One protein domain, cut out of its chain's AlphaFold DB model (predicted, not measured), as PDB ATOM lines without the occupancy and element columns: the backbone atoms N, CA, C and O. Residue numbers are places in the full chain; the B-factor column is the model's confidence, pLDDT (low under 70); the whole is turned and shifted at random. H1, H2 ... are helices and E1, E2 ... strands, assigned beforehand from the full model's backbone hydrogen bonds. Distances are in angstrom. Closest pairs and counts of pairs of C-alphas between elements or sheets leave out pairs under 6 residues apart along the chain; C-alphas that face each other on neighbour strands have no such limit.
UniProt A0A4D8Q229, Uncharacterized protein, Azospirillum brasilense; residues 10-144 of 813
ATOM      1  N   VAL A  10     245.659 346.788 167.355       63.31
ATOM      2  CA  VAL A  10     244.426 346.187 166.819       63.31
ATOM      3  C   VAL A  10     243.969 346.977 165.593       63.31
ATOM      4  O   VAL A  10     243.988 348.203 165.618       63.31
ATOM      5  N   GLY A  11     243.579 346.306 164.512       70.06
ATOM      6  CA  GLY A  11     243.251 346.916 163.227       70.06
ATOM      7  C   GLY A  11     241.748 346.918 162.979       70.06
ATOM      8  O   GLY A  11     241.148 345.855 162.840       70.06
ATOM      9  N   LEU A  12     241.141 348.100 162.867       69.19
ATOM     10  CA  LEU A  12     239.709 348.264 162.593       69.19
ATOM     11  C   LEU A  12     239.465 349.155 161.370       69.19
ATOM     12  O   LEU A  12     240.220 350.100 161.154       69.19
ATOM     13  N   PRO A  13     238.437 348.904 160.543       74.19
ATOM     14  CA  PRO A  13     238.002 349.854 159.519       74.19
ATOM     15  C   PRO A  13     237.468 351.151 160.147       74.19
ATOM     16  O   PRO A  13     236.874 351.101 161.227       74.19
ATOM     17  N   THR A  14     237.578 352.292 159.454       77.94
ATOM     18  CA  THR A  14     237.159 353.616 159.974       77.94
ATOM     19  C   THR A  14     235.756 353.616 160.584       77.94
ATOM     20  O   THR A  14     235.540 354.198 161.643       77.94
ATOM     21  N   ALA A  15     234.796 352.960 159.925       77.88
ATOM     22  CA  ALA A  15     233.401 352.941 160.365       77.88
ATOM     23  C   ALA A  15     233.206 352.226 161.712       77.88
ATOM     24  O   ALA A  15     232.337 352.612 162.486       77.88
ATOM     25  N   GLN A  16     234.020 351.204 161.992       73.69
ATOM     26  CA  GLN A  16     233.998 350.500 163.274       73.69
ATOM     27  C   GLN A  16     234.815 351.245 164.326       73.69
ATOM     28  O   GLN A  16     234.398 351.322 165.473       73.69
ATOM     29  N   LEU A  17     235.949 351.842 163.943       76.00
ATOM     30  CA  LEU A  17     236.772 352.606 164.878       76.00
ATOM     31  C   LEU A  17     235.985 353.777 165.484       76.00
ATOM     32  O   LEU A  17     236.025 353.969 166.694       76.00
ATOM     33  N   ALA A  18     235.208 354.498 164.672       79.38
ATOM     34  CA  ALA A  18     234.441 355.670 165.099       79.38
ATOM     35  C   ALA A  18     233.419 355.398 166.219       79.38
ATOM     36  O   ALA A  18     233.044 356.322 166.937       79.38
ATOM     37  N   THR A  19     232.962 354.154 166.376       78.44
ATOM     38  CA  THR A  19     231.974 353.761 167.394       78.44
ATOM     39  C   THR A  19     232.590 353.002 168.567       78.44
ATOM     40  O   THR A  19     231.906 352.720 169.547       78.44
ATOM     41  N   VAL A  20     233.882 352.682 168.493       70.44
ATOM     42  CA  VAL A  20     234.576 351.845 169.470       70.44
ATOM     43  C   VAL A  20     235.217 352.691 170.565       70.44
ATOM     44  O   VAL A  20     236.049 353.554 170.293       70.44
ATOM     45  N   VAL A  21     234.883 352.387 171.820       76.56
ATOM     46  CA  VAL A  21     235.661 352.806 172.992       76.56
ATOM     47  C   VAL A  21     236.747 351.748 173.219       76.56
ATOM     48  O   VAL A  21     236.456 350.601 173.568       76.56
ATOM     49  N   GLY A  22     237.996 352.085 172.902       66.88
ATOM     50  CA  GLY A  22     239.159 351.256 173.227       66.88
ATOM     51  C   GLY A  22     239.502 351.332 174.712       66.88
ATOM     52  O   GLY A  22     239.039 352.238 175.400       66.88
ATOM     53  N   LEU A  23     240.294 350.381 175.205       67.50
ATOM     54  CA  LEU A  23     240.787 350.373 176.583       67.50
ATOM     55  C   LEU A  23     241.701 351.578 176.841       67.50
ATOM     56  O   LEU A  23     242.239 352.179 175.908       67.50
ATOM     57  N   ASP A  24     241.891 351.914 178.115       66.62
ATOM     58  CA  ASP A  24     242.850 352.951 178.486       66.62
ATOM     59  C   ASP A  24     244.252 352.575 177.987       66.62
ATOM     60  O   ASP A  24     244.737 351.462 178.213       66.62
ATOM     61  N   ARG A  25     244.872 353.510 177.260       65.88
ATOM     62  CA  ARG A  25     246.183 353.404 176.601       65.88
ATOM     63  C   ARG A  25     246.262 352.359 175.479       65.88
ATOM     64  O   ARG A  25     247.358 351.965 175.085       65.88
ATOM     65  N   GLU A  26     245.126 351.931 174.921       71.38
ATOM     66  CA  GLU A  26     245.079 351.038 173.753       71.38
ATOM     67  C   GLU A  26     245.397 351.801 172.456       71.38
ATOM     68  O   GLU A  26     244.819 352.858 172.204       71.38
ATOM     69  N   LEU A  27     246.278 351.260 171.603       76.12
ATOM     70  CA  LEU A  27     246.603 351.838 170.293       76.12
ATOM     71  C   LEU A  27     245.908 351.061 169.162       76.12
ATOM     72  O   LEU A  27     246.309 349.956 168.799       76.12
ATOM     73  N   LEU A  28     244.894 351.670 168.554       76.06
ATOM     74  CA  LEU A  28     244.149 351.131 167.421       76.06
ATOM     75  C   LEU A  28     244.661 351.686 166.089       76.06
ATOM     76  O   LEU A  28     244.919 352.877 165.941       76.06
ATOM     77  N   ILE A  29     244.777 350.822 165.087       79.56
ATOM     78  CA  ILE A  29     245.109 351.191 163.712       79.56
ATOM     79  C   ILE A  29     243.808 351.278 162.918       79.56
ATOM     80  O   ILE A  29     243.113 350.276 162.737       79.56
ATOM     81  N   ASP A  30     243.502 352.456 162.379       79.50
ATOM     82  CA  ASP A  30     242.502 352.573 161.325       79.50
ATOM     83  C   ASP A  30     243.067 351.910 160.064       79.50
ATOM     84  O   ASP A  30     244.001 352.410 159.441       79.50
ATOM     85  N   THR A  31     242.521 350.764 159.680       74.12
ATOM     86  CA  THR A  31     242.999 349.990 158.526       74.12
ATOM     87  C   THR A  31     242.568 350.594 157.193       74.12
ATOM     88  O   THR A  31     243.190 350.313 156.170       74.12
ATOM     89  N   THR A  32     241.538 351.448 157.196       77.19
ATOM     90  CA  THR A  32     241.050 352.161 156.009       77.19
ATOM     91  C   THR A  32     241.850 353.442 155.781       77.19
ATOM     92  O   THR A  32     242.284 353.700 154.661       77.19
ATOM     93  N   LYS A  33     242.103 354.219 156.843       79.81
ATOM     94  CA  LYS A  33     242.902 355.458 156.775       79.81
ATOM     95  C   LYS A  33     244.404 355.243 156.952       79.81
ATOM     96  O   LYS A  33     245.175 356.135 156.620       79.81
ATOM     97  N   LYS A  34     244.818 354.062 157.421       80.19
ATOM     98  CA  LYS A  34     246.209 353.695 157.747       80.19
ATOM     99  C   LYS A  34     246.840 354.626 158.781       80.19
ATOM    100  O   LYS A  34     247.982 355.044 158.631       80.19
ATOM    101  N   THR A  35     246.098 354.948 159.830       81.44
ATOM    102  CA  THR A  35     246.500 355.911 160.868       81.44
ATOM    103  C   THR A  35     246.325 355.310 162.252       81.44
ATOM    104  O   THR A  35     245.363 354.575 162.476       81.44
ATOM    105  N   ALA A  36     247.222 355.619 163.184       80.75
ATOM    106  CA  ALA A  36     247.143 355.120 164.554       80.75
ATOM    107  C   ALA A  36     246.323 356.056 165.459       80.75
ATOM    108  O   ALA A  36     246.352 357.273 165.299       80.75
ATOM    109  N   THR A  37     245.587 355.486 166.407       81.94
ATOM    110  CA  THR A  37     244.678 356.179 167.327       81.94
ATOM    111  C   THR A  37     244.847 355.590 168.722       81.94
ATOM    112  O   THR A  37     244.773 354.378 168.878       81.94
ATOM    113  N   VAL A  38     245.086 356.417 169.733       81.94
ATOM    114  CA  VAL A  38     245.177 356.006 171.137       81.94
ATOM    115  C   VAL A  38     243.833 356.191 171.841       81.94
ATOM    116  O   VAL A  38     243.134 357.175 171.610       81.94
ATOM    117  N   HIS A  39     243.457 355.254 172.700       78.25
ATOM    118  CA  HIS A  39     242.230 355.311 173.487       78.25
ATOM    119  C   HIS A  39     242.524 355.517 174.971       78.25
ATOM    120  O   HIS A  39     243.594 355.169 175.459       78.25
ATOM    121  N   ASP A  40     241.559 356.106 175.671       71.81
ATOM    122  CA  ASP A  40     241.604 356.456 177.097       71.81
ATOM    123  C   ASP A  40     240.587 355.653 177.929       71.81
ATOM    124  O   ASP A  40     240.299 355.995 179.071       71.81
ATOM    125  N   GLY A  41     239.974 354.609 177.356       64.62
ATOM    126  CA  GLY A  41     238.923 353.848 178.038       64.62
ATOM    127  C   GLY A  41     237.540 354.503 178.020       64.62
ATOM    128  O   GLY A  41     236.585 353.876 178.474       64.62
ATOM    129  N   VAL A  42     237.405 355.736 177.513       72.00
ATOM    130  CA  VAL A  42     236.179 356.542 177.654       72.00
ATOM    131  C   VAL A  42     235.661 357.045 176.307       72.00
ATOM    132  O   VAL A  42     234.460 356.975 176.034       72.00
ATOM    133  N   LYS A  43     236.539 357.532 175.427       75.06
ATOM    134  CA  LYS A  43     236.143 358.162 174.167       75.06
ATOM    135  C   LYS A  43     235.986 357.154 173.026       75.06
ATOM    136  O   LYS A  43     236.945 356.501 172.598       75.06
ATOM    137  N   ALA A  44     234.778 357.103 172.460       78.56
ATOM    138  CA  ALA A  44     234.507 356.373 171.223       78.56
ATOM    139  C   ALA A  44     235.277 357.010 170.054       78.56
ATOM    140  O   ALA A  44     235.280 358.232 169.898       78.56
ATOM    141  N   GLY A  45     235.975 356.198 169.262       76.50
ATOM    142  CA  GLY A  45     236.846 356.678 168.188       76.50
ATOM    143  C   GLY A  45     238.229 357.158 168.625       76.50
ATOM    144  O   GLY A  45     239.053 357.392 167.748       76.50
ATOM    145  N   GLY A  46     238.503 357.266 169.931       80.25
ATOM    146  CA  GLY A  46     239.831 357.574 170.477       80.25
ATOM    147  C   GLY A  46     240.393 358.946 170.084       80.25
ATOM    148  O   GLY A  46     239.664 359.875 169.713       80.25
ATOM    149  N   TYR A  47     241.711 359.085 170.204       84.81
ATOM    150  CA  TYR A  47     242.487 360.261 169.813       84.81
ATOM    151  C   TYR A  47     243.536 359.862 168.774       84.81
ATOM    152  O   TYR A  47     244.302 358.934 169.022       84.81
ATOM    153  N   PRO A  48     243.608 360.527 167.612       82.44
ATOM    154  CA  PRO A  48     244.615 360.202 166.611       82.44
ATOM    155  C   PRO A  48     246.014 360.437 167.189       82.44
ATOM    156  O   PRO A  48     246.280 361.482 167.780       82.44
ATOM    157  N   LEU A  49     246.903 359.458 167.027       81.25
ATOM    158  CA  LEU A  49     248.306 359.619 167.378       81.25
ATOM    159  C   LEU A  49     248.929 360.519 166.315       81.25
ATOM    160  O   LEU A  49     248.918 360.167 165.136       81.25
ATOM    161  N   LEU A  50     249.421 361.685 166.718       81.69
ATOM    162  CA  LEU A  50     249.980 362.676 165.804       81.69
ATOM    163  C   LEU A  50     251.502 362.578 165.778       81.69
ATOM    164  O   LEU A  50     252.125 362.146 166.751       81.69
ATOM    165  N   ARG A  51     252.096 362.935 164.643       71.88
ATOM    166  CA  ARG A  51     253.548 363.006 164.516       71.88
ATOM    167  C   ARG A  51     254.072 364.197 165.321       71.88
ATOM    168  O   ARG A  51     253.457 365.258 165.372       71.88
ATOM    169  N   GLU A  52     255.216 364.003 165.968       66.31
ATOM    170  CA  GLU A  52     255.854 365.031 166.802       66.31
ATOM    171  C   GLU A  52     256.632 366.068 165.964       66.31
ATOM    172  O   GLU A  52     257.105 367.066 166.493       66.31
ATOM    173  N   ASP A  53     256.723 365.883 164.639       69.00
ATOM    174  CA  ASP A  53     257.370 366.811 163.694       69.00
ATOM    175  C   ASP A  53     256.553 368.095 163.429       69.00
ATOM    176  O   ASP A  53     256.941 368.923 162.605       69.00
ATOM    177  N   GLY A  54     255.467 368.306 164.183       54.34
ATOM    178  CA  GLY A  54     254.745 369.577 164.268       54.34
ATOM    179  C   GLY A  54     253.736 369.821 163.149       54.34
ATOM    180  O   GLY A  54     253.081 370.860 163.147       54.34
ATOM    181  N   ASP A  55     253.564 368.875 162.222       75.00
ATOM    182  CA  ASP A  55     252.597 368.988 161.122       75.00
ATOM    183  C   ASP A  55     251.150 368.658 161.542       75.00
ATOM    184  O   ASP A  55     250.206 368.883 160.780       75.00
ATOM    185  N   GLY A  56     250.968 368.129 162.760       66.06
ATOM    186  CA  GLY A  56     249.670 367.722 163.302       66.06
ATOM    187  C   GLY A  56     249.006 366.587 162.516       66.06
ATOM    188  O   GLY A  56     247.823 366.307 162.719       66.06
ATOM    189  N   SER A  57     249.737 365.936 161.609       79.12
ATOM    190  CA  SER A  57     249.246 364.827 160.813       79.12
ATOM    191  C   SER A  57     249.241 363.546 161.644       79.12
ATOM    192  O   SER A  57     250.081 363.316 162.520       79.12
ATOM    193  N   ALA A  58     248.245 362.696 161.396       78.62
ATOM    194  CA  ALA A  58     248.168 361.410 162.069       78.62
ATOM    195  C   ALA A  58     249.336 360.519 161.626       78.62
ATOM    196  O   ALA A  58     249.659 360.435 160.439       78.62
ATOM    197  N   VAL A  59     249.945 359.813 162.578       78.56
ATOM    198  CA  VAL A  59     251.024 358.855 162.333       78.56
ATOM    199  C   VAL A  59     250.535 357.807 161.333       78.56
ATOM    200  O   VAL A  59     249.684 356.968 161.646       78.56
ATOM    201  N   ALA A  60     251.076 357.878 160.114       73.94
ATOM    202  CA  ALA A  60     250.756 356.966 159.030       73.94
ATOM    203  C   ALA A  60     251.444 355.612 159.242       73.94
ATOM    204  O   ALA A  60     252.658 355.529 159.438       73.94
ATOM    205  N   VAL A  61     250.669 354.534 159.163       71.12
ATOM    206  CA  VAL A  61     251.138 353.162 159.353       71.12
ATOM    207  C   VAL A  61     251.225 352.478 157.997       71.12
ATOM    208  O   VAL A  61     250.219 352.206 157.341       71.12
ATOM    209  N   THR A  62     252.449 352.178 157.569       63.72
ATOM    210  CA  THR A  62     252.708 351.500 156.294       63.72
ATOM    211  C   THR A  62     253.144 350.067 156.563       63.72
ATOM    212  O   THR A  62     254.129 349.842 157.258       63.72
ATOM    213  N   ALA A  63     252.419 349.087 156.023       58.91
ATOM    214  CA  ALA A  63     252.811 347.686 156.139       58.91
ATOM    215  C   ALA A  63     254.011 347.400 155.223       58.91
ATOM    216  O   ALA A  63     253.884 347.426 153.999       58.91
ATOM    217  N   THR A  64     255.168 347.099 155.805       53.41
ATOM    218  CA  THR A  64     256.337 346.566 155.096       53.41
ATOM    219  C   THR A  64     256.318 345.037 155.164       53.41
ATOM    220  O   THR A  64     256.277 344.457 156.244       53.41
ATOM    221  N   GLY A  65     256.331 344.370 154.004       51.94
ATOM    222  CA  GLY A  65     256.330 342.901 153.902       51.94
ATOM    223  C   GLY A  65     254.947 342.310 153.606       51.94
ATOM    224  O   GLY A  65     254.218 341.878 154.505       51.94
ATOM    225  N   GLY A  66     254.591 342.298 152.318       52.69
ATOM    226  CA  GLY A  66     253.340 341.757 151.794       52.69
ATOM    227  C   GLY A  66     253.260 340.233 151.890       52.69
ATOM    228  O   GLY A  66     253.962 339.517 151.184       52.69
ATOM    229  N   GLY A  67     252.348 339.759 152.734       55.94
ATOM    230  CA  GLY A  67     251.628 338.500 152.545       55.94
ATOM    231  C   GLY A  67     250.149 338.815 152.271       55.94
ATOM    232  O   GLY A  67     249.747 339.965 152.448       55.94
ATOM    233  N   PRO A  68     249.320 337.837 151.867       51.25
ATOM    234  CA  PRO A  68     247.923 338.068 151.472       51.25
ATOM    235  C   PRO A  68     246.999 338.547 152.611       51.25
ATOM    236  O   PRO A  68     245.846 338.870 152.351       51.25
ATOM    237  N   ALA A  69     247.483 338.597 153.856       54.38
ATOM    238  CA  ALA A  69     246.727 339.071 155.011       54.38
ATOM    239  C   ALA A  69     246.749 340.606 155.097       54.38
ATOM    240  O   ALA A  69     247.816 341.226 155.187       54.38
ATOM    241  N   THR A  70     245.564 341.218 155.104       58.44
ATOM    242  CA  THR A  70     245.391 342.660 155.314       58.44
ATOM    243  C   THR A  70     245.775 343.060 156.749       58.44
ATOM    244  O   THR A  70     245.871 342.221 157.645       58.44
ATOM    245  N   LEU A  71     245.998 344.355 157.009       57.72
ATOM    246  CA  LEU A  71     246.226 344.863 158.377       57.72
ATOM    247  C   LEU A  71     245.056 344.531 159.325       57.72
ATOM    248  O   LEU A  71     245.288 344.313 160.509       57.72
ATOM    249  N   ALA A  72     243.828 344.445 158.803       56.75
ATOM    250  CA  ALA A  72     242.653 344.004 159.555       56.75
ATOM    251  C   ALA A  72     242.694 342.495 159.873       56.75
ATOM    252  O   ALA A  72     242.226 342.078 160.931       56.75
ATOM    253  N   ASP A  73     243.309 341.685 159.002       55.53
ATOM    254  CA  ASP A  73     243.475 340.244 159.220       55.53
ATOM    255  C   ASP A  73     244.553 339.928 160.266       55.53
ATOM    256  O   ASP A  73     244.417 338.954 160.993       55.53
ATOM    257  N   ARG A  74     245.618 340.733 160.397       57.56
ATOM    258  CA  ARG A  74     246.675 340.486 161.407       57.56
ATOM    259  C   ARG A  74     246.324 340.949 162.822       57.56
ATOM    260  O   ARG A  74     247.007 340.584 163.771       57.56
ATOM    261  N   PHE A  75     245.291 341.774 162.957       64.44
ATOM    262  CA  PHE A  75     244.990 342.501 164.185       64.44
ATOM    263  C   PHE A  75     243.483 342.509 164.459       64.44
ATOM    264  O   PHE A  75     242.846 343.555 164.587       64.44
ATOM    265  N   ARG A  76     242.895 341.313 164.499       75.06
ATOM    266  CA  ARG A  76     241.447 341.116 164.586       75.06
ATOM    267  C   ARG A  76     240.913 341.465 165.981       75.06
ATOM    268  O   ARG A  76     241.486 341.051 166.985       75.06
ATOM    269  N   ARG A  77     239.779 342.172 166.039       80.19
ATOM    270  CA  ARG A  77     239.018 342.471 167.267       80.19
ATOM    271  C   ARG A  77     237.758 341.607 167.335       80.19
ATOM    272  O   ARG A  77     237.123 341.382 166.306       80.19
ATOM    273  N   VAL A  78     237.394 341.127 168.521       86.88
ATOM    274  CA  VAL A  78     236.150 340.378 168.767       86.88
ATOM    275  C   VAL A  78     235.492 340.818 170.071       86.88
ATOM    276  O   VAL A  78     236.181 341.212 171.010       86.88
ATOM    277  N   ASP A  79     234.166 340.726 170.148       87.38
ATOM    278  CA  ASP A  79     233.422 341.345 171.253       87.38
ATOM    279  C   ASP A  79     233.276 340.490 172.513       87.38
ATOM    280  O   ASP A  79     232.858 340.990 173.555       87.38
ATOM    281  N   SER A  80     233.618 339.203 172.435       94.06
ATOM    282  CA  SER A  80     233.496 338.293 173.570       94.06
ATOM    283  C   SER A  80     234.450 337.108 173.490       94.06
ATOM    284  O   SER A  80     234.920 336.716 172.414       94.06
ATOM    285  N   ILE A  81     234.682 336.473 174.637       94.62
ATOM    286  CA  ILE A  81     235.426 335.214 174.735       94.62
ATOM    287  C   ILE A  81     234.704 334.096 173.976       94.62
ATOM    288  O   ILE A  81     235.356 333.240 173.382       94.62
ATOM    289  N   ALA A  82     233.369 334.121 173.904       94.94
ATOM    290  CA  ALA A  82     232.606 333.179 173.086       94.94
ATOM    291  C   ALA A  82     232.954 333.302 171.589       94.94
ATOM    292  O   ALA A  82     233.149 332.290 170.912       94.94
ATOM    293  N   VAL A  83     233.115 334.529 171.082       92.81
ATOM    294  CA  VAL A  83     233.552 334.756 169.697       92.81
ATOM    295  C   VAL A  83     235.016 334.345 169.512       92.81
ATOM    296  O   VAL A  83     235.318 333.674 168.526       92.81
ATOM    297  N   LEU A  84     235.913 334.641 170.462       93.19
ATOM    298  CA  LEU A  84     237.309 334.170 170.419       93.19
ATOM    299  C   LEU A  84     237.397 332.634 170.333       93.19
ATOM    300  O   LEU A  84     238.142 332.095 169.513       93.19
ATOM    301  N   ARG A  85     236.592 331.925 171.136       94.31
ATOM    302  CA  ARG A  85     236.483 330.457 171.119       94.31
ATOM    303  C   ARG A  85     236.005 329.929 169.773       94.31
ATOM    304  O   ARG A  85     236.437 328.861 169.356       94.31
ATOM    305  N   SER A  86     235.144 330.665 169.077       93.00
ATOM    306  CA  SER A  86     234.619 330.231 167.780       93.00
ATOM    307  C   SER A  86     235.648 330.271 166.636       93.00
ATOM    308  O   SER A  86     235.390 329.690 165.584       93.00
ATOM    309  N   ILE A  87     236.809 330.922 166.815       89.44
ATOM    310  CA  ILE A  87     237.849 331.024 165.777       89.44
ATOM    311  C   ILE A  87     238.598 329.683 165.643       89.44
ATOM    312  O   ILE A  87     239.305 329.295 166.577       89.44
ATOM    313  N   PRO A  88     238.528 328.984 164.490       88.12
ATOM    314  CA  PRO A  88     239.209 327.702 164.305       88.12
ATOM    315  C   PRO A  88     240.735 327.827 164.411       88.12
ATOM    316  O   PRO A  88     241.309 328.812 163.954       88.12
ATOM    317  N   ALA A  89     241.417 326.793 164.921       85.69
ATOM    318  CA  ALA A  89     242.878 326.790 165.102       85.69
ATOM    319  C   ALA A  89     243.672 327.073 163.807       85.69
ATOM    320  O   ALA A  89     244.711 327.736 163.839       85.69
ATOM    321  N   ALA A  90     243.163 326.615 162.657       82.19
ATOM    322  CA  ALA A  90     243.754 326.911 161.351       82.19
ATOM    323  C   ALA A  90     243.714 328.416 161.036       82.19
ATOM    324  O   ALA A  90     244.708 328.986 160.594       82.19
ATOM    325  N   THR A  91     242.591 329.076 161.331       83.44
ATOM    326  CA  THR A  91     242.445 330.529 161.193       83.44
ATOM    327  C   THR A  91     243.301 331.259 162.225       83.44
ATOM    328  O   THR A  91     244.029 332.176 161.865       83.44
ATOM    329  N   ALA A  92     243.287 330.814 163.485       84.38
ATOM    330  CA  ALA A  92     244.061 331.402 164.578       84.38
ATOM    331  C   ALA A  92     245.575 331.440 164.294       84.38
ATOM    332  O   ALA A  92     246.231 332.443 164.575       84.38
ATOM    333  N   THR A  93     246.102 330.396 163.646       82.19
ATOM    334  CA  THR A  93     247.513 330.316 163.227       82.19
ATOM    335  C   THR A  93     247.895 331.416 162.234       82.19
ATOM    336  O   THR A  93     249.011 331.923 162.294       82.19
ATOM    337  N   GLY A  94     246.974 331.826 161.356       74.06
ATOM    338  CA  GLY A  94     247.194 332.941 160.430       74.06
ATOM    339  C   GLY A  94     247.040 334.326 161.069       74.06
ATOM    340  O   GLY A  94     247.655 335.275 160.591       74.06
ATOM    341  N   LEU A  95     246.241 334.444 162.138       77.94
ATOM    342  CA  LEU A  95     246.000 335.715 162.834       77.94
ATOM    343  C   LEU A  95     247.157 336.087 163.775       77.94
ATOM    344  O   LEU A  95     247.536 337.251 163.856       77.94
ATOM    345  N   GLY A  96     247.706 335.119 164.516       79.19
ATOM    346  CA  GLY A  96     248.784 335.335 165.492       79.19
ATOM    347  C   GLY A  96     248.348 336.036 166.787       79.19
ATOM    348  O   GLY A  96     248.764 335.621 167.865       79.19
ATOM    349  N   SER A  97     247.473 337.043 166.726       83.19
ATOM    350  CA  SER A  97     246.884 337.696 167.905       83.19
ATOM    351  C   SER A  97     245.473 338.231 167.638       83.19
ATOM    352  O   SER A  97     245.113 338.515 166.496       83.19
ATOM    353  N   VAL A  98     244.662 338.338 168.691       85.94
ATOM    354  CA  VAL A  98     243.287 338.851 168.661       85.94
ATOM    355  C   VAL A  98     243.043 339.709 169.896       85.94
ATOM    356  O   VAL A  98     243.328 339.281 171.014       85.94
ATOM    357  N   MET A  99     242.464 340.894 169.715       85.50
ATOM    358  CA  MET A  99     241.960 341.692 170.831       85.50
ATOM    359  C   MET A  99     240.512 341.343 171.130       85.50
ATOM    360  O   MET A  99     239.652 341.392 170.252       85.50
ATOM    361  N   VAL A 100     240.230 341.042 172.389       89.62
ATOM    362  CA  VAL A 100     238.877 340.800 172.878       89.62
ATOM    363  C   VAL A 100     238.413 342.022 173.664       89.62
ATOM    364  O   VAL A 100     239.152 342.518 174.507       89.62
ATOM    365  N   THR A 101     237.207 342.527 173.420       83.94
ATOM    366  CA  THR A 101     236.737 343.802 174.011       83.94
ATOM    367  C   THR A 101     235.926 343.635 175.290       83.94
ATOM    368  O   THR A 101     235.693 344.607 176.007       83.94
ATOM    369  N   GLY A 102     235.529 342.404 175.594       87.56
ATOM    370  CA  GLY A 102     234.840 342.022 176.816       87.56
ATOM    371  C   GLY A 102     234.778 340.508 176.977       87.56
ATOM    372  O   GLY A 102     235.153 339.761 176.076       87.56
ATOM    373  N   TYR A 103     234.343 340.021 178.130       93.50
ATOM    374  CA  TYR A 103     234.200 338.586 178.347       93.50
ATOM    375  C   TYR A 103     232.925 338.043 177.697       93.50
ATOM    376  O   TYR A 103     232.978 337.106 176.894       93.50
ATOM    377  N   TRP A 104     231.789 338.657 178.023       92.12
ATOM    378  CA  TRP A 104     230.448 338.327 177.549       92.12
ATOM    379  C   TRP A 104     230.023 339.226 176.391       92.12
ATOM    380  O   TRP A 104     229.469 338.737 175.405       92.12
ATOM    381  N   ALA A 105     230.299 340.524 176.505       87.19
ATOM    382  CA  ALA A 105     229.954 341.538 175.517       87.19
ATOM    383  C   ALA A 105     230.948 342.702 175.570       87.19
ATOM    384  O   ALA A 105     231.613 342.916 176.582       87.19
ATOM    385  N   ALA A 106     231.019 343.479 174.490       83.12
ATOM    386  CA  ALA A 106     231.954 344.589 174.391       83.12
ATOM    387  C   ALA A 106     231.845 345.560 175.581       83.12
ATOM    388  O   ALA A 106     230.744 345.932 175.987       83.12
ATOM    389  N   ALA A 107     233.001 345.990 176.095       78.44
ATOM    390  CA  ALA A 107     233.145 346.954 177.189       78.44
ATOM    391  C   ALA A 107     232.639 346.499 178.577       78.44
ATOM    392  O   ALA A 107     232.497 347.323 179.479       78.44
ATOM    393  N   ASP A 108     232.442 345.197 178.813       80.50
ATOM    394  CA  ASP A 108     232.123 344.682 180.158       80.50
ATOM    395  C   ASP A 108     233.332 344.655 181.131       80.50
ATOM    396  O   ASP A 108     233.171 344.494 182.349       80.50
ATOM    397  N   GLY A 109     234.543 344.878 180.605       82.69
ATOM    398  CA  GLY A 109     235.812 344.928 181.339       82.69
ATOM    399  C   GLY A 109     236.583 343.604 181.391       82.69
ATOM    400  O   GLY A 109     237.697 343.579 181.900       82.69
ATOM    401  N   GLY A 110     236.045 342.509 180.845       87.88
ATOM    402  CA  GLY A 110     236.706 341.197 180.831       87.88
ATOM    403  C   GLY A 110     237.576 340.908 179.598       87.88
ATOM    404  O   GLY A 110     238.150 339.821 179.466       87.88
ATOM    405  N   GLY A 111     237.682 341.876 178.686       86.12
ATOM    406  CA  GLY A 111     238.474 341.809 177.457       86.12
ATOM    407  C   GLY A 111     239.989 341.865 177.687       86.12
ATOM    408  O   GLY A 111     240.467 341.930 178.818       86.12
ATOM    409  N   GLY A 112     240.768 341.797 176.612       86.06
ATOM    410  CA  GLY A 112     242.227 341.886 176.609       86.06
ATOM    411  C   GLY A 112     242.845 341.305 175.336       86.06
ATOM    412  O   GLY A 112     242.153 340.706 174.513       86.06
ATOM    413  N   LEU A 113     244.159 341.479 175.179       86.56
ATOM    414  CA  LEU A 113     244.905 340.934 174.044       86.56
ATOM    415  C   LEU A 113     245.186 339.444 174.259       86.56
ATOM    416  O   LEU A 113     245.686 339.053 175.313       86.56
ATOM    417  N   PHE A 114     244.921 338.628 173.244       91.06
ATOM    418  CA  PHE A 114     245.221 337.201 173.219       91.06
ATOM    419  C   PHE A 114     246.167 336.872 172.071       91.06
ATOM    420  O   PHE A 114     245.912 337.221 170.922       91.06
ATOM    421  N   VAL A 115     247.242 336.152 172.368       90.06
ATOM    422  CA  VAL A 115     248.220 335.678 171.384       90.06
ATOM    423  C   VAL A 115     248.000 334.191 171.142       90.06
ATOM    424  O   VAL A 115     247.752 333.428 172.076       90.06
ATOM    425  N   TRP A 116     248.055 333.772 169.882       91.94
ATOM    426  CA  TRP A 116     247.926 332.373 169.506       91.94
ATOM    427  C   TRP A 116     249.233 331.620 169.755       91.94
ATOM    428  O   TRP A 116     250.271 331.949 169.185       91.94
ATOM    429  N   ASP A 117     249.170 330.570 170.567       91.44
ATOM    430  CA  ASP A 117     250.249 329.608 170.766       91.44
ATOM    431  C   ASP A 117     249.822 328.265 170.170       91.44
ATOM    432  O   ASP A 117     249.060 327.512 170.782       91.44
ATOM    433  N   SER A 118     250.311 327.972 168.962       91.12
ATOM    434  CA  SER A 118     249.987 326.755 168.208       91.12
ATOM    435  C   SER A 118     250.496 325.470 168.871       91.12
ATOM    436  O   SER A 118     250.003 324.388 168.554       91.12
ATOM    437  N   SER A 119     251.450 325.577 169.800       90.62
ATOM    438  CA  SER A 119     252.084 324.443 170.477       90.62
ATOM    439  C   SER A 119     251.448 324.112 171.828       90.62
ATOM    440  O   SER A 119     251.576 322.990 172.316       90.62
ATOM    441  N   SER A 120     250.728 325.067 172.427       91.62
ATOM    442  CA  SER A 120     250.186 324.909 173.773       91.62
ATOM    443  C   SER A 120     249.110 323.827 173.849       91.62
ATOM    444  O   SER A 120     248.123 323.828 173.107       91.62
ATOM    445  N   THR A 121     249.267 322.928 174.816       92.12
ATOM    446  CA  THR A 121     248.287 321.895 175.180       92.12
ATOM    447  C   THR A 121     247.569 322.208 176.491       92.12
ATOM    448  O   THR A 121     246.724 321.419 176.916       92.12
ATOM    449  N   ALA A 122     247.860 323.360 177.106       90.69
ATOM    450  CA  ALA A 122     247.346 323.742 178.417       90.69
ATOM    451  C   ALA A 122     245.814 323.639 178.493       90.69
ATOM    452  O   ALA A 122     245.113 323.822 177.493       90.69
ATOM    453  N   ALA A 123     245.289 323.308 179.671       89.38
ATOM    454  CA  ALA A 123     243.849 323.250 179.875       89.38
ATOM    455  C   ALA A 123     243.223 324.634 179.659       89.38
ATOM    456  O   ALA A 123     243.853 325.660 179.905       89.38
ATOM    457  N   ASP A 124     241.990 324.638 179.166       91.00
ATOM    458  CA  ASP A 124     241.197 325.857 179.113       91.00
ATOM    459  C   ASP A 124     240.850 326.285 180.540       91.00
ATOM    460  O   ASP A 124     240.247 325.500 181.270       91.00
ATOM    461  N   ASP A 125     241.253 327.491 180.933       91.31
ATOM    462  CA  ASP A 125     240.980 328.038 182.271       91.31
ATOM    463  C   ASP A 125     239.860 329.088 182.254       91.31
ATOM    464  O   ASP A 125     239.608 329.763 183.245       91.31
ATOM    465  N   ALA A 126     239.182 329.216 181.117       92.00
ATOM    466  CA  ALA A 126     238.128 330.169 180.837       92.00
ATOM    467  C   ALA A 126     238.511 331.649 180.792       92.00
ATOM    468  O   ALA A 126     237.691 332.407 180.292       92.00
ATOM    469  N   GLY A 127     239.728 332.063 181.162       92.12
ATOM    470  CA  GLY A 127     240.085 333.487 181.181       92.12
ATOM    471  C   GLY A 127     241.438 333.851 180.581       92.12
ATOM    472  O   GLY A 127     241.517 334.739 179.727       92.12
ATOM    473  N   VAL A 128     242.514 333.190 181.003       93.12
ATOM    474  CA  VAL A 128     243.881 333.433 180.512       93.12
ATOM    475  C   VAL A 128     244.235 332.486 179.369       93.12
ATOM    476  O   VAL A 128     244.963 332.875 178.456       93.12
ATOM    477  N   ILE A 129     243.726 331.258 179.395       92.94
ATOM    478  CA  ILE A 129     243.947 330.228 178.388       92.94
ATOM    479  C   ILE A 129     242.598 329.850 177.794       92.94
ATOM    480  O   ILE A 129     241.778 329.205 178.444       92.94
ATOM    481  N   ILE A 130     242.396 330.222 176.532       94.50
ATOM    482  CA  ILE A 130     241.164 329.949 175.795       94.50
ATOM    483  C   ILE A 130     241.461 328.944 174.685       94.50
ATOM    484  O   ILE A 130     242.247 329.187 173.764       94.50
ATOM    485  N   ARG A 131     240.817 327.786 174.767       92.88
ATOM    486  CA  ARG A 131     240.822 326.751 173.742       92.88
ATOM    487  C   ARG A 131     239.703 327.039 172.733       92.88
ATOM    488  O   ARG A 131     238.561 327.264 173.142       92.88
ATOM    489  N   PRO A 132     239.996 326.994 171.422       92.00
ATOM    490  CA  PRO A 132     238.958 327.037 170.400       92.00
ATOM    491  C   PRO A 132     237.914 325.927 170.569       92.00
ATOM    492  O   PRO A 132     238.243 324.814 170.984       92.00
ATOM    493  N   THR A 133     236.665 326.215 170.210       87.00
ATOM    494  CA  THR A 133     235.567 325.247 170.227       87.00
ATOM    495  C   THR A 133     235.820 324.159 169.180       87.00
ATOM    496  O   THR A 133     235.964 324.443 167.993       87.00
ATOM    497  N   GLY A 134     235.879 322.903 169.631       75.62
ATOM    498  CA  GLY A 134     236.241 321.736 168.822       75.62
ATOM    499  C   GLY A 134     237.468 320.999 169.375       75.62
ATOM    500  O   GLY A 134     238.248 321.529 170.167       75.62
ATOM    501  N   SER A 135     237.648 319.735 168.990       63.88
ATOM    502  CA  SER A 135     238.751 318.908 169.497       63.88
ATOM    503  C   SER A 135     240.067 319.218 168.782       63.88
ATOM    504  O   SER A 135     240.423 318.555 167.816       63.88
ATOM    505  N   VAL A 136     240.815 320.207 169.283       70.12
ATOM    506  CA  VAL A 136     242.209 320.464 168.866       70.12
ATOM    507  C   VAL A 136     243.196 319.905 169.896       70.12
ATOM    508  O   VAL A 136     243.025 320.141 171.097       70.12
ATOM    509  N   SER A 137     244.192 319.131 169.455       80.75
ATOM    510  CA  SER A 137     245.217 318.513 170.316       80.75
ATOM    511  C   SER A 137     246.218 319.538 170.867       80.75
ATOM    512  O   SER A 137     246.579 319.457 172.037       80.75
ATOM    513  N   ALA A 138     246.576 320.551 170.072       86.12
ATOM    514  CA  ALA A 138     247.411 321.696 170.447       86.12
ATOM    515  C   ALA A 138     246.850 322.995 169.835       86.12
ATOM    516  O   ALA A 138     246.071 322.945 168.879       86.12
ATOM    517  N   GLY A 139     247.194 324.141 170.423       91.56
ATOM    518  CA  GLY A 139     246.706 325.458 170.016       91.56
ATOM    519  C   GLY A 139     245.840 326.113 171.088       91.56
ATOM    520  O   GLY A 139     244.716 325.658 171.329       91.56
ATOM    521  N   ARG A 140     246.340 327.171 171.736       94.38
ATOM    522  CA  ARG A 140     245.589 327.980 172.711       94.38
ATOM    523  C   ARG A 140     245.759 329.463 172.430       94.38
ATOM    524  O   ARG A 140     246.847 329.921 172.099       94.38
ATOM    525  N   TRP A 141     244.694 330.219 172.651       94.44
ATOM    526  CA  TRP A 141     244.796 331.656 172.842       94.44
ATOM    527  C   TRP A 141     245.288 331.920 174.264       94.44
ATOM    528  O   TRP A 141     244.667 331.469 175.229       94.44
ATOM    529  N   ARG A 142     246.402 332.637 174.398       93.00
ATOM    530  CA  ARG A 142     246.983 333.037 175.679       93.00
ATOM    531  C   ARG A 142     246.812 334.536 175.867       93.00
ATOM    532  O   ARG A 142     247.293 335.318 175.052       93.00
ATOM    533  N   ARG A 143     246.137 334.932 176.940       93.62
ATOM    534  CA  ARG A 143     245.988 336.334 177.330       93.62
ATOM    535  C   ARG A 143     247.355 336.935 177.643       93.62
ATOM    536  O   ARG A 143     248.142 336.340 178.377       93.62
ATOM    537  N   VAL A 144     247.608 338.133 177.131       89.06
ATOM    538  CA  VAL A 144     248.749 338.958 177.531       89.06
ATOM    539  C   VAL A 144     248.430 339.583 178.885       89.06
ATOM    540  O   VAL A 144     247.476 340.349 179.025       89.06
TER     541      VAL A 144
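AT A GLANCE: This is residues 10 to 144 of the 813 residues of an uncharacterized protein of Azospirillum brasilense (UniProt A0A4D8Q229). Two lobes sit side by side, each a small sheet with helices on it: the larger holds the four-stranded sheet E4 E5 E6 E7 with H3 and H4, the smaller the three-stranded sheet E1 E2 E3 with H1. The lobes meet where E1 comes near E4 and H2, while the long unnamed stretch of residues 41 to 70 loops out to Gly 54, at one end of the longest axis, and returns to H2 between the lobes. The printed part has 135 residues with four named helices and seven named strands, in the order E1 H1 E2 E3 H2 E4 H3 H4 E5 E6 E7; both sheets are mixed, in the orders E4 E5 E6 E7 and E1 E2 E3. The class is mixed, helices and strands, with under half of the residues in named elements. The whole is compact, with a radius of gyration of the C-alphas of 15.7 A and spans of 52 by 35 by 23 A.

HOW THE PARTS SIT: The larger sheet has E4, residues 76 to 78, and E7, residues 140 to 143, as edge strands, and E5, residues 97 to 100, and E6, residues 112 to 117, as inner strands. It is only just strongly twisted, its C-alphas lying up to 4.2 A off the best plane. E4 and E5 are parallel at 28 degrees, with N 78 and O 99 2.9 A apart, within hydrogen-bond range. E5, E6 and E7 form a meander, each strand the antiparallel neighbour of the one before, in two hairpins; N 98 and O 114 are 2.8 A apart, and N 115 and O 142 also 2.8 A. H3, residues 81 to 86, is on this sheet at a height of 8.4 A, only just over E5 with 3 of its C-alphas, and runs along the strands at 22 degrees to E5 on the local plane. H4, residues 89 to 95, is on it at a height of 8.1 A, only just over E6 with 3 C-alphas, and runs across the strands at 73 degrees to E6 on the local plane; the closest C-alphas of these two are those of Ala 92 and Trp 116, 6.3 A apart. E4, H3, H4 and E5 make a strand-helix-strand unit, two parallel neighbour strands with helices between, and its crossover is right-handed. H2, residues 71 to 74, and H4 only just touch, with 3 pairs of C-alphas within 8 A, the closest those of Arg 74 and Leu 95, 5.0 A apart. The closest C-alphas of E1, residues 10 to 12, and E4 are those of Gly 11 and Arg 76, 6.2 A apart. H2 only grazes the smaller sheet. There E1 and E2, residues 24 to 30, are parallel at 49 degrees, with N 29 and O 10 2.8 A apart. E2 and E3, residues 35 to 40, are an antiparallel hairpin, with N 28 and O 37 2.7 A apart. H1, residues 14 to 17, is on this sheet at a height of 8.8 A; E1, H1 and E2 form a second unit, also right-handed. E2 and E3 are apart from E4, E5, E6 and E7. Every O i to N i+4 pair is within hydrogen-bond range in H3, and 2 of 3 in H4; H1 and H2 are too short for such a pair.

IN THESE COORDINATES: E1 begins at C-alpha 10, (244.426, 346.187, 166.819). E2 is 17.2 A long from first to last C-alpha, E3 17.0 A and E6 15.8 A. E5 measures 9.9 A, H4 9.7 A, E7 9.6 A and H3 8.6 A; E1, H1, H2 and E4 are shorter. H4 begins at C-alpha 89, (242.878, 326.790, 165.102), and E7 ends at C-alpha 143, (245.988, 336.334, 177.330).

THE WHOLE: The C-alphas farthest apart are those of Gly 54 and Ser 135, 53.4 A. The printed part has no cut. The links E3 to H2, of 30 residues, E6 to E7, of 22, and E5 to E6, of 11, are long. The mean pLDDT of the printed part is 79.4; 26 printed residues are under 70, among them residues 62 to 75.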